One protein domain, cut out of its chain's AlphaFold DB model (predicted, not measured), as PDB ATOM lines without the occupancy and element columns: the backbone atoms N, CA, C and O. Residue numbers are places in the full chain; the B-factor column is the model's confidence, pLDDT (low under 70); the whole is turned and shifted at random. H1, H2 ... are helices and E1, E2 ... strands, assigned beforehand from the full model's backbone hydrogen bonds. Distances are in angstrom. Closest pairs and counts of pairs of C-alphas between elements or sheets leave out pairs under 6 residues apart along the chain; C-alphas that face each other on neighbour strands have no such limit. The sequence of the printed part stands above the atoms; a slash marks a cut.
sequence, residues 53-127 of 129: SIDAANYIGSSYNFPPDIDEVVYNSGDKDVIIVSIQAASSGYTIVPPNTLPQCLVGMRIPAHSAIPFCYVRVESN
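This is residues 53 to 127 of the 129 residues of an uncharacterized protein of Acidovorax sp. SD340 (UniProt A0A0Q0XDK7). This domain has little regular structure: a small, strongly twisted four-stranded sheet with long loops, two of which, residues 76 to 93 and 98 to 119, are tied together by a short antiparallel pairing of 82 to 83 with 110 to 111. The 75 printed residues hold E1, H1, E2, E3, E4 in chain order; the mixed sheet runs E1, E2, E4, E3. Mostly strand, though under half is in named elements, it is compact, radius of gyration of the C-alphas 11.9 A, spanning 37 by 27 by 19 A.

E1 (53 to 55) is parallel to E2 (71 to 75), with N 54 to O 73 at 2.8 A. With H1 (56 to 59) they form a strand-helix-strand unit, parallel neighbour strands joined through a helix, its crossover right-handed. H1 only grazes the sheet with residues 56 to 57; it is too short for an O i to N i+4 pair. E4 (120 to 126) is antiparallel to E2, N 74 to O 120 at 2.8 A, and forms a hairpin with E3 (94 to 97), N 95 to O 125 at 2.9 A.

E1 begins at C-alpha 53 (-8.573, -2.210, 2.613). E2 is 13.0 A long; E4, 20.3 A, ends at C-alpha 126 (-25.128, 0.749, -6.682).

The C-alphas farthest apart, of Asp 79 and Asn 127, are 37.3 A apart. The printed part has no cut. The links H1 to E2, E2 to E3 and E3 to E4 are long. Residues 90 to 93 and 98 to 101 have pLDDT under 70.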
ATOM      1  N   SER A  53      -9.140  -0.897   2.296       82.19
ATOM      2  CA  SER A  53      -8.573  -2.210   2.613       82.19
ATOM      3  C   SER A  53      -9.150  -2.712   3.923       82.19
ATOM      4  O   SER A  53      -9.139  -1.977   4.914       82.19
ATOM      5  N   ILE A  54      -9.549  -3.976   3.950       86.56
ATOM      6  CA  ILE A  54     -10.068  -4.644   5.130       86.56
ATOM      7  C   ILE A  54      -9.181  -5.815   5.540       86.56
ATOM      8  O   ILE A  54      -8.896  -6.733   4.770       86.56
ATOM      9  N   ASP A  55      -8.799  -5.784   6.811       89.50
ATOM     10  CA  ASP A  55      -8.191  -6.910   7.496       89.50
ATOM     11  C   ASP A  55      -9.276  -7.820   8.084       89.50
ATOM     12  O   ASP A  55      -9.928  -7.484   9.075       89.50
ATOM     13  N   ALA A  56      -9.463  -8.982   7.469       88.62
ATOM     14  CA  ALA A  56     -10.450  -9.983   7.839       88.62
ATOM     15  C   ALA A  56     -10.246 -10.532   9.262       88.62
ATOM     16  O   ALA A  56     -11.215 -10.972   9.883       88.62
ATOM     17  N   ALA A  57      -9.024 -10.469   9.808       90.94
ATOM     18  CA  ALA A  57      -8.747 -10.895  11.181       90.94
ATOM     19  C   ALA A  57      -9.537 -10.078  12.215       90.94
ATOM     20  O   ALA A  57      -9.987 -10.621  13.225       90.94
ATOM     21  N   ASN A  58      -9.767  -8.792  11.935       92.50
ATOM     22  CA  ASN A  58     -10.478  -7.887  12.838       92.50
ATOM     23  C   ASN A  58     -11.985  -8.152  12.897       92.50
ATOM     24  O   ASN A  58     -12.657  -7.628  13.783       92.50
ATOM     25  N   TYR A  59     -12.514  -8.962  11.977       87.69
ATOM     26  CA  TYR A  59     -13.948  -9.196  11.843       87.69
ATOM     27  C   TYR A  59     -14.360 -10.648  12.104       87.69
ATOM     28  O   TYR A  59     -15.506 -11.015  11.845       87.69
ATOM     29  N   ILE A  60     -13.478 -11.485  12.664       87.75
ATOM     30  CA  ILE A  60     -13.818 -12.868  13.029       87.75
ATOM     31  C   ILE A  60     -14.995 -12.874  14.019       87.75
ATOM     32  O   ILE A  60     -14.905 -12.332  15.118       87.75
ATOM     33  N   GLY A  61     -16.102 -13.515  13.632       86.81
ATOM     34  CA  GLY A  61     -17.331 -13.566  14.437       86.81
ATOM     35  C   GLY A  61     -18.223 -12.325  14.322       86.81
ATOM     36  O   GLY A  61     -19.200 -12.210  15.056       86.81
ATOM     37  N   SER A  62     -17.915 -11.415  13.397       88.31
ATOM     38  CA  SER A  62     -18.696 -10.210  13.109       88.31
ATOM     39  C   SER A  62     -18.907 -10.035  11.600       88.31
ATOM     40  O   SER A  62     -18.380 -10.799  10.791       88.31
ATOM     41  N   SER A  63     -19.705  -9.040  11.217       85.44
ATOM     42  CA  SER A  63     -19.912  -8.638   9.824       85.44
ATOM     43  C   SER A  63     -19.232  -7.306   9.535       85.44
ATOM     44  O   SER A  63     -19.164  -6.435  10.402       85.44
ATOM     45  N   TYR A  64     -18.823  -7.119   8.285       85.06
ATOM     46  CA  TYR A  64     -18.340  -5.846   7.777       85.06
ATOM     47  C   TYR A  64     -19.202  -5.377   6.605       85.06
ATOM     48  O   TYR A  64     -19.583  -6.178   5.749       85.06
ATOM     49  N   ASN A  65     -19.503  -4.079   6.579       86.44
ATOM     50  CA  ASN A  65     -20.300  -3.458   5.530       86.44
ATOM     51  C   ASN A  65     -19.370  -2.809   4.511       86.44
ATOM     52  O   ASN A  65     -18.761  -1.781   4.800       86.44
ATOM     53  N   PHE A  66     -19.303  -3.398   3.322       82.25
ATOM     54  CA  PHE A  66     -18.550  -2.829   2.211       82.25
ATOM     55  C   PHE A  66     -19.199  -1.515   1.744       82.25
ATOM     56  O   PHE A  66     -20.420  -1.482   1.539       82.25
ATOM     57  N   PRO A  67     -18.419  -0.436   1.573       78.44
ATOM     58  CA  PRO A  67     -18.907   0.796   0.987       78.44
ATOM     59  C   PRO A  67     -19.242   0.583  -0.499       78.44
ATOM     60  O   PRO A  67     -18.594  -0.222  -1.174       78.44
ATOM     61  N   PRO A  68     -20.252   1.291  -1.025       78.31
ATOM     62  CA  PRO A  68     -20.611   1.193  -2.431       78.31
ATOM     63  C   PRO A  68     -19.569   1.866  -3.327       78.31
ATOM     64  O   PRO A  68     -18.920   2.835  -2.935       78.31
ATOM     65  N   ASP A  69     -19.450   1.344  -4.543       76.44
ATOM     66  CA  ASP A  69     -18.653   1.853  -5.660       76.44
ATOM     67  C   ASP A  69     -17.141   1.944  -5.372       76.44
ATOM     68  O   ASP A  69     -16.397   2.674  -6.030       76.44
ATOM     69  N   ILE A  70     -16.669   1.164  -4.393       76.06
ATOM     70  CA  ILE A  70     -15.261   1.039  -4.020       76.06
ATOM     71  C   ILE A  70     -14.830  -0.423  -4.156       76.06
ATOM     72  O   ILE A  70     -15.483  -1.333  -3.650       76.06
ATOM     73  N   ASP A  71     -13.687  -0.631  -4.811       77.06
ATOM     74  CA  ASP A  71     -12.952  -1.888  -4.705       77.06
ATOM     75  C   ASP A  71     -12.286  -1.954  -3.341       77.06
ATOM     76  O   ASP A  71     -11.366  -1.176  -3.064       77.06
ATOM     77  N   GLU A  72     -12.733  -2.886  -2.505       82.00
ATOM     78  CA  GLU A  72     -12.055  -3.173  -1.252       82.00
ATOM     79  C   GLU A  72     -11.236  -4.448  -1.333       82.00
ATOM     80  O   GLU A  72     -11.704  -5.512  -1.751       82.00
ATOM     81  N   VAL A  73      -9.984  -4.321  -0.900       86.44
ATOM     82  CA  VAL A  73      -9.069  -5.448  -0.770       86.44
ATOM     83  C   VAL A  73      -9.289  -6.112   0.570       86.44
ATOM     84  O   VAL A  73      -9.166  -5.470   1.610       86.44
ATOM     85  N   VAL A  74      -9.510  -7.417   0.541       87.44
ATOM     86  CA  VAL A  74      -9.563  -8.257   1.728       87.44
ATOM     87  C   VAL A  74      -8.233  -8.983   1.879       87.44
ATOM     88  O   VAL A  74      -7.740  -9.609   0.938       87.44
ATOM     89  N   TYR A  75      -7.652  -8.892   3.069       89.31
ATOM     90  CA  TYR A  75      -6.460  -9.627   3.490       89.31
ATOM     91  C   TYR A  75      -6.620 -10.085   4.942       89.31
ATOM     92  O   TYR A  75      -7.589  -9.733   5.602       89.31
ATOM     93  N   ASN A  76      -5.693 -10.891   5.442       93.00
ATOM     94  CA  ASN A  76      -5.666 -11.391   6.808       93.00
ATOM     95  C   ASN A  76      -4.280 -11.147   7.410       93.00
ATOM     96  O   ASN A  76      -3.308 -11.794   7.014       93.00
ATOM     97  N   SER A  77      -4.182 -10.207   8.352       91.50
ATOM     98  CA  SER A  77      -2.928  -9.939   9.068       91.50
ATOM     99  C   SER A  77      -2.705 -10.864  10.269       91.50
ATOM    100  O   SER A  77      -1.580 -10.956  10.763       91.50
ATOM    101  N   GLY A  78      -3.757 -11.552  10.718       90.12
ATOM    102  CA  GLY A  78      -3.762 -12.353  11.935       90.12
ATOM    103  C   GLY A  78      -3.023 -13.684  11.817       90.12
ATOM    104  O   GLY A  78      -2.661 -14.138  10.732       90.12
ATOM    105  N   ASP A  79      -2.862 -14.333  12.971       93.31
ATOM    106  CA  ASP A  79      -2.110 -15.589  13.129       93.31
ATOM    107  C   ASP A  79      -2.908 -16.843  12.736       93.31
ATOM    108  O   ASP A  79      -2.403 -17.966  12.788       93.31
ATOM    109  N   LYS A  80      -4.194 -16.681  12.410       92.88
ATOM    110  CA  LYS A  80      -5.101 -17.775  12.058       92.88
ATOM    111  C   LYS A  80      -5.781 -17.489  10.742       92.88
ATOM    112  O   LYS A  80      -6.111 -16.348  10.435       92.88
ATOM    113  N   ASP A  81      -6.054 -18.554  10.009       92.44
ATOM    114  CA  ASP A  81      -6.763 -18.462   8.745       92.44
ATOM    115  C   ASP A  81      -8.216 -18.039   8.967       92.44
ATOM    116  O   ASP A  81      -8.884 -18.506   9.894       92.44
ATOM    117  N   VAL A  82      -8.710 -17.182   8.080       93.06
ATOM    118  CA  VAL A  82     -10.084 -16.682   8.104       93.06
ATOM    119  C   VAL A  82     -10.875 -17.345   6.987       93.06
ATOM    120  O   VAL A  82     -10.382 -17.495   5.874       93.06
ATOM    121  N   ILE A  83     -12.111 -17.750   7.270       93.06
ATOM    122  CA  ILE A  83     -13.023 -18.308   6.269       93.06
ATOM    123  C   ILE A  83     -14.154 -17.315   6.048       93.06
ATOM    124  O   ILE A  83     -14.802 -16.881   7.001       93.06
ATOM    125  N   ILE A  84     -14.417 -16.982   4.789       89.69
ATOM    126  CA  ILE A  84     -15.556 -16.144   4.426       89.69
ATOM    127  C   ILE A  84     -16.826 -16.988   4.507       89.69
ATOM    128  O   ILE A  84     -17.047 -17.875   3.686       89.69
ATOM    129  N   VAL A  85     -17.675 -16.715   5.496       90.00
ATOM    130  CA  VAL A  85     -18.900 -17.500   5.732       90.00
ATOM    131  C   VAL A  85     -20.067 -17.022   4.864       90.00
ATOM    132  O   VAL A  85     -20.890 -17.826   4.435       90.00
ATOM    133  N   SER A  86     -20.142 -15.725   4.572       87.12
ATOM    134  CA  SER A  86     -21.220 -15.136   3.775       87.12
ATOM    135  C   SER A  86     -20.780 -13.825   3.136       87.12
ATOM    136  O   SER A  86     -20.091 -13.036   3.776       87.12
ATOM    137  N   ILE A  87     -21.245 -13.564   1.915       84.75
ATOM    138  CA  ILE A  87     -21.168 -12.255   1.261       84.75
ATOM    139  C   ILE A  87     -22.568 -11.965   0.724       84.75
ATOM    140  O   ILE A  87     -23.128 -12.786  -0.003       84.75
ATOM    141  N   GLN A  88     -23.166 -10.851   1.140       81.38
ATOM    142  CA  GLN A  88     -24.546 -10.500   0.811       81.38
ATOM    143  C   GLN A  88     -24.637  -8.999   0.538       81.38
ATOM    144  O   GLN A  88     -23.997  -8.206   1.226       81.38
ATOM    145  N   ALA A  89     -25.442  -8.609  -0.449       73.06
ATOM    146  CA  ALA A  89     -25.813  -7.212  -0.628       73.06
ATOM    147  C   ALA A  89     -26.836  -6.840   0.457       73.06
ATOM    148  O   ALA A  89     -27.892  -7.464   0.552       73.06
ATOM    149  N   ALA A  90     -26.509  -5.854   1.297       65.88
ATOM    150  CA  ALA A  90     -27.300  -5.510   2.481       65.88
ATOM    151  C   ALA A  90     -28.675  -4.886   2.159       65.88
ATOM    152  O   ALA A  90     -29.551  -4.857   3.022       65.88
ATOM    153  N   SER A  91     -28.884  -4.383   0.937       67.19
ATOM    154  CA  SER A  91     -30.099  -3.656   0.557       67.19
ATOM    155  C   SER A  91     -30.458  -3.814  -0.923       67.19
ATOM    156  O   SER A  91     -29.606  -4.038  -1.786       67.19
ATOM    157  N   SER A  92     -31.759  -3.683  -1.222       62.50
ATOM    158  CA  SER A  92     -32.264  -3.617  -2.594       62.50
ATOM    159  C   SER A  92     -31.681  -2.385  -3.278       62.50
ATOM    160  O   SER A  92     -31.919  -1.266  -2.826       62.50
ATOM    161  N   GLY A  93     -30.926  -2.593  -4.352       66.06
ATOM    162  CA  GLY A  93     -30.228  -1.510  -5.036       66.06
ATOM    163  C   GLY A  93     -28.711  -1.634  -5.014       66.06
ATOM    164  O   GLY A  93     -28.066  -0.736  -5.521       66.06
ATOM    165  N   TYR A  94     -28.142  -2.719  -4.485       75.00
ATOM    166  CA  TYR A  94     -26.710  -2.989  -4.592       75.00
ATOM    167  C   TYR A  94     -26.447  -4.400  -5.100       75.00
ATOM    168  O   TYR A  94     -27.182  -5.336  -4.775       75.00
ATOM    169  N   THR A  95     -25.387  -4.564  -5.886       78.62
ATOM    170  CA  THR A  95     -24.931  -5.869  -6.373       78.62
ATOM    171  C   THR A  95     -23.456  -6.076  -6.081       78.62
ATOM    172  O   THR A  95     -22.661  -5.142  -6.091       78.62
ATOM    173  N   ILE A  96     -23.091  -7.323  -5.786       79.25
ATOM    174  CA  ILE A  96     -21.689  -7.722  -5.669       79.25
ATOM    175  C   ILE A  96     -21.222  -8.081  -7.074       79.25
ATOM    176  O   ILE A  96     -21.703  -9.057  -7.653       79.25
ATOM    177  N   VAL A  97     -20.303  -7.292  -7.616       74.94
ATOM    178  CA  VAL A  97     -19.839  -7.444  -8.997       74.94
ATOM    179  C   VAL A  97     -18.440  -8.064  -8.993       74.94
ATOM    180  O   VAL A  97     -17.604  -7.685  -8.167       74.94
ATOM    181  N   PRO A  98     -18.153  -9.039  -9.875       68.25
ATOM    182  CA  PRO A  98     -16.802  -9.556 -10.026       68.25
ATOM    183  C   PRO A  98     -15.870  -8.438 -10.512       68.25
ATOM    184  O   PRO A  98     -16.182  -7.782 -11.507       68.25
ATOM    185  N   PRO A  99     -14.713  -8.212  -9.874       65.75
ATOM    186  CA  PRO A  99     -13.743  -7.267 -10.394       65.75
ATOM    187  C   PRO A  99     -13.133  -7.814 -11.694       65.75
ATOM    188  O   PRO A  99     -12.666  -8.950 -11.747       65.75
ATOM    189  N   ASN A 100     -13.116  -6.992 -12.748       62.06
ATOM    190  CA  ASN A 100     -12.795  -7.409 -14.123       62.06
ATOM    191  C   ASN A 100     -11.403  -8.045 -14.319       62.06
ATOM    192  O   ASN A 100     -11.166  -8.686 -15.343       62.06
ATOM    193  N   THR A 101     -10.466  -7.854 -13.388       63.03
ATOM    194  CA  THR A 101      -9.062  -8.282 -13.531       63.03
ATOM    195  C   THR A 101      -8.474  -8.924 -12.273       63.03
ATOM    196  O   THR A 101      -7.273  -9.197 -12.243       63.03
ATOM    197  N   LEU A 102      -9.280  -9.166 -11.233       70.19
ATOM    198  CA  LEU A 102      -8.780  -9.502  -9.898       70.19
ATOM    199  C   LEU A 102      -9.526 -10.682  -9.260       70.19
ATOM    200  O   LEU A 102     -10.690 -10.924  -9.582       70.19
ATOM    201  N   PRO A 103      -8.887 -11.418  -8.332       78.19
ATOM    202  CA  PRO A 103      -9.541 -12.510  -7.620       78.19
ATOM    203  C   PRO A 103     -10.674 -11.984  -6.729       78.19
ATOM    204  O   PRO A 103     -10.434 -11.273  -5.754       78.19
ATOM    205  N   GLN A 104     -11.917 -12.349  -7.045       84.19
ATOM    206  CA  GLN A 104     -13.082 -12.028  -6.219       84.19
ATOM    207  C   GLN A 104     -13.077 -12.857  -4.930       84.19
ATOM    208  O   GLN A 104     -12.792 -14.056  -4.960       84.19
ATOM    209  N   CYS A 105     -13.440 -12.251  -3.803       86.62
ATOM    210  CA  CYS A 105     -13.712 -13.003  -2.586       86.62
ATOM    211  C   CYS A 105     -14.977 -13.853  -2.761       86.62
ATOM    212  O   CYS A 105     -16.014 -13.358  -3.202       86.62
ATOM    213  N   LEU A 106     -14.902 -15.131  -2.388       86.62
ATOM    214  CA  LEU A 106     -16.011 -16.077  -2.507       86.62
ATOM    215  C   LEU A 106     -16.406 -16.625  -1.140       86.62
ATOM    216  O   LEU A 106     -15.573 -16.783  -0.248       86.62
ATOM    217  N   VAL A 107     -17.679 -16.984  -0.997       88.12
ATOM    218  CA  VAL A 107     -18.146 -17.744   0.166       88.12
ATOM    219  C   VAL A 107     -17.417 -19.091   0.220       88.12
ATOM    220  O   VAL A 107     -17.261 -19.766  -0.795       88.12
ATOM    221  N   GLY A 108     -16.944 -19.467   1.404       87.12
ATOM    222  CA  GLY A 108     -16.121 -20.654   1.637       87.12
ATOM    223  C   GLY A 108     -14.631 -20.456   1.345       87.12
ATOM    224  O   GLY A 108     -13.841 -21.364   1.606       87.12
ATOM    225  N   MET A 109     -14.215 -19.289   0.844       89.12
ATOM    226  CA  MET A 109     -12.802 -18.993   0.620       89.12
ATOM    227  C   MET A 109     -12.057 -18.883   1.953       89.12
ATOM    228  O   MET A 109     -12.488 -18.180   2.869       89.12
ATOM    229  N   ARG A 110     -10.917 -19.573   2.037       91.88
ATOM    230  CA  ARG A 110      -9.974 -19.501   3.154       91.88
ATOM    231  C   ARG A 110      -8.889 -18.479   2.825       91.88
ATOM    232  O   ARG A 110      -8.148 -18.670   1.865       91.88
ATOM    233  N   ILE A 111      -8.797 -17.428   3.628       91.12
ATOM    234  CA  ILE A 111      -7.747 -16.413   3.585       91.12
ATOM    235  C   ILE A 111      -6.659 -16.832   4.588       91.12
ATOM    236  O   ILE A 111      -6.915 -16.812   5.798       91.12
ATOM    237  N   PRO A 112      -5.467 -17.251   4.124       92.69
ATOM    238  CA  PRO A 112      -4.388 -17.702   4.999       92.69
ATOM    239  C   PRO A 112      -3.949 -16.625   5.993       92.69
ATOM    240  O   PRO A 112      -4.042 -15.436   5.692       92.69
ATOM    241  N   ALA A 113      -3.446 -17.041   7.152       91.75
ATOM    242  CA  ALA A 113      -2.742 -16.180   8.092       91.75
ATOM    243  C   ALA A 113      -1.603 -15.428   7.387       91.75
ATOM    244  O   ALA A 113      -0.907 -15.988   6.535       91.75
ATOM    245  N   HIS A 114      -1.426 -14.157   7.747       90.69
ATOM    246  CA  HIS A 114      -0.436 -13.254   7.148       90.69
ATOM    247  C   HIS A 114      -0.476 -13.207   5.605       90.69
ATOM    248  O   HIS A 114       0.563 -13.198   4.937       90.69
ATOM    249  N   SER A 115      -1.673 -13.193   5.011       82.81
ATOM    250  CA  SER A 115      -1.828 -13.126   3.555       82.81
ATOM    251  C   SER A 115      -1.281 -11.810   2.987       82.81
ATOM    252  O   SER A 115      -1.481 -10.744   3.575       82.81
ATOM    253  N   ALA A 116      -0.688 -11.861   1.794       74.81
ATOM    254  CA  ALA A 116      -0.265 -10.662   1.076       74.81
ATOM    255  C   ALA A 116      -1.459  -9.771   0.682       74.81
ATOM    256  O   ALA A 116      -2.538 -10.265   0.360       74.81
ATOM    257  N   ILE A 117      -1.239  -8.454   0.667       75.38
ATOM    258  CA  ILE A 117      -2.178  -7.475   0.113       75.38
ATOM    259  C   ILE A 117      -1.807  -7.271  -1.364       75.38
ATOM    260  O   ILE A 117      -0.674  -6.857  -1.628       75.38
ATOM    261  N   PRO A 118      -2.712  -7.508  -2.327       70.00
ATOM    262  CA  PRO A 118      -4.096  -7.971  -2.188       70.00
ATOM    263  C   PRO A 118      -4.237  -9.507  -2.172       70.00
ATOM    264  O   PRO A 118      -3.530 -10.189  -2.912       70.00
ATOM    265  N   PHE A 119      -5.190 -10.049  -1.398       80.25
ATOM    266  CA  PHE A 119      -5.538 -11.478  -1.463       80.25
ATOM    267  C   PHE A 119      -6.790 -11.717  -2.314       80.25
ATOM    268  O   PHE A 119      -6.732 -12.432  -3.314       80.25
ATOM    269  N   CYS A 120      -7.913 -11.094  -1.952       85.38
ATOM    270  CA  CYS A 120      -9.129 -11.091  -2.763       85.38
ATOM    271  C   CYS A 120      -9.841  -9.737  -2.683       85.38
ATOM    272  O   CYS A 120      -9.491  -8.891  -1.861       85.38
ATOM    273  N   TYR A 121     -10.821  -9.531  -3.555       85.00
ATOM    274  CA  TYR A 121     -11.524  -8.265  -3.713       85.00
ATOM    275  C   TYR A 121     -13.031  -8.423  -3.581       85.00
ATOM    276  O   TYR A 121     -13.610  -9.415  -4.036       85.00
ATOM    277  N   VAL A 122     -13.670  -7.401  -3.027       83.75
ATOM    278  CA  VAL A 122     -15.120  -7.231  -3.077       83.75
ATOM    279  C   VAL A 122     -15.409  -5.872  -3.690       83.75
ATOM    280  O   VAL A 122     -14.923  -4.855  -3.201       83.75
ATOM    281  N   ARG A 123     -16.210  -5.870  -4.757       82.62
ATOM    282  CA  ARG A 123     -16.835  -4.667  -5.295       82.62
ATOM    283  C   ARG A 123     -18.330  -4.747  -5.051       82.62
ATOM    284  O   ARG A 123     -18.965  -5.739  -5.414       82.62
ATOM    285  N   VAL A 124     -18.874  -3.688  -4.471       80.81
ATOM    286  CA  VAL A 124     -20.314  -3.466  -4.375       80.81
ATOM    287  C   VAL A 124     -20.654  -2.311  -5.303       80.81
ATOM    288  O   VAL A 124     -20.077  -1.244  -5.151       80.81
ATOM    289  N   GLU A 125     -21.558  -2.505  -6.255       80.56
ATOM    290  CA  GLU A 125     -22.038  -1.434  -7.137       80.56
ATOM    291  C   GLU A 125     -23.468  -1.055  -6.767       80.56
ATOM    292  O   GLU A 125     -24.292  -1.919  -6.449       80.56
ATOM    293  N   SER A 126     -23.762   0.244  -6.796       78.06
ATOM    294  CA  SER A 126     -25.128   0.749  -6.682       78.06
ATOM    295  C   SER A 126     -25.891   0.529  -7.995       78.06
ATOM    296  O   SER A 126     -25.518   1.049  -9.040       78.06
ATOM    297  N   ASN A 127     -27.019  -0.177  -7.946       70.75
ATOM    298  CA  ASN A 127     -27.952  -0.393  -9.056       70.75
ATOM    299  C   ASN A 127     -28.792   0.865  -9.366       70.75
ATOM    300  O   ASN A 127     -30.000   0.757  -9.594       70.75
TER     301      ASN A 127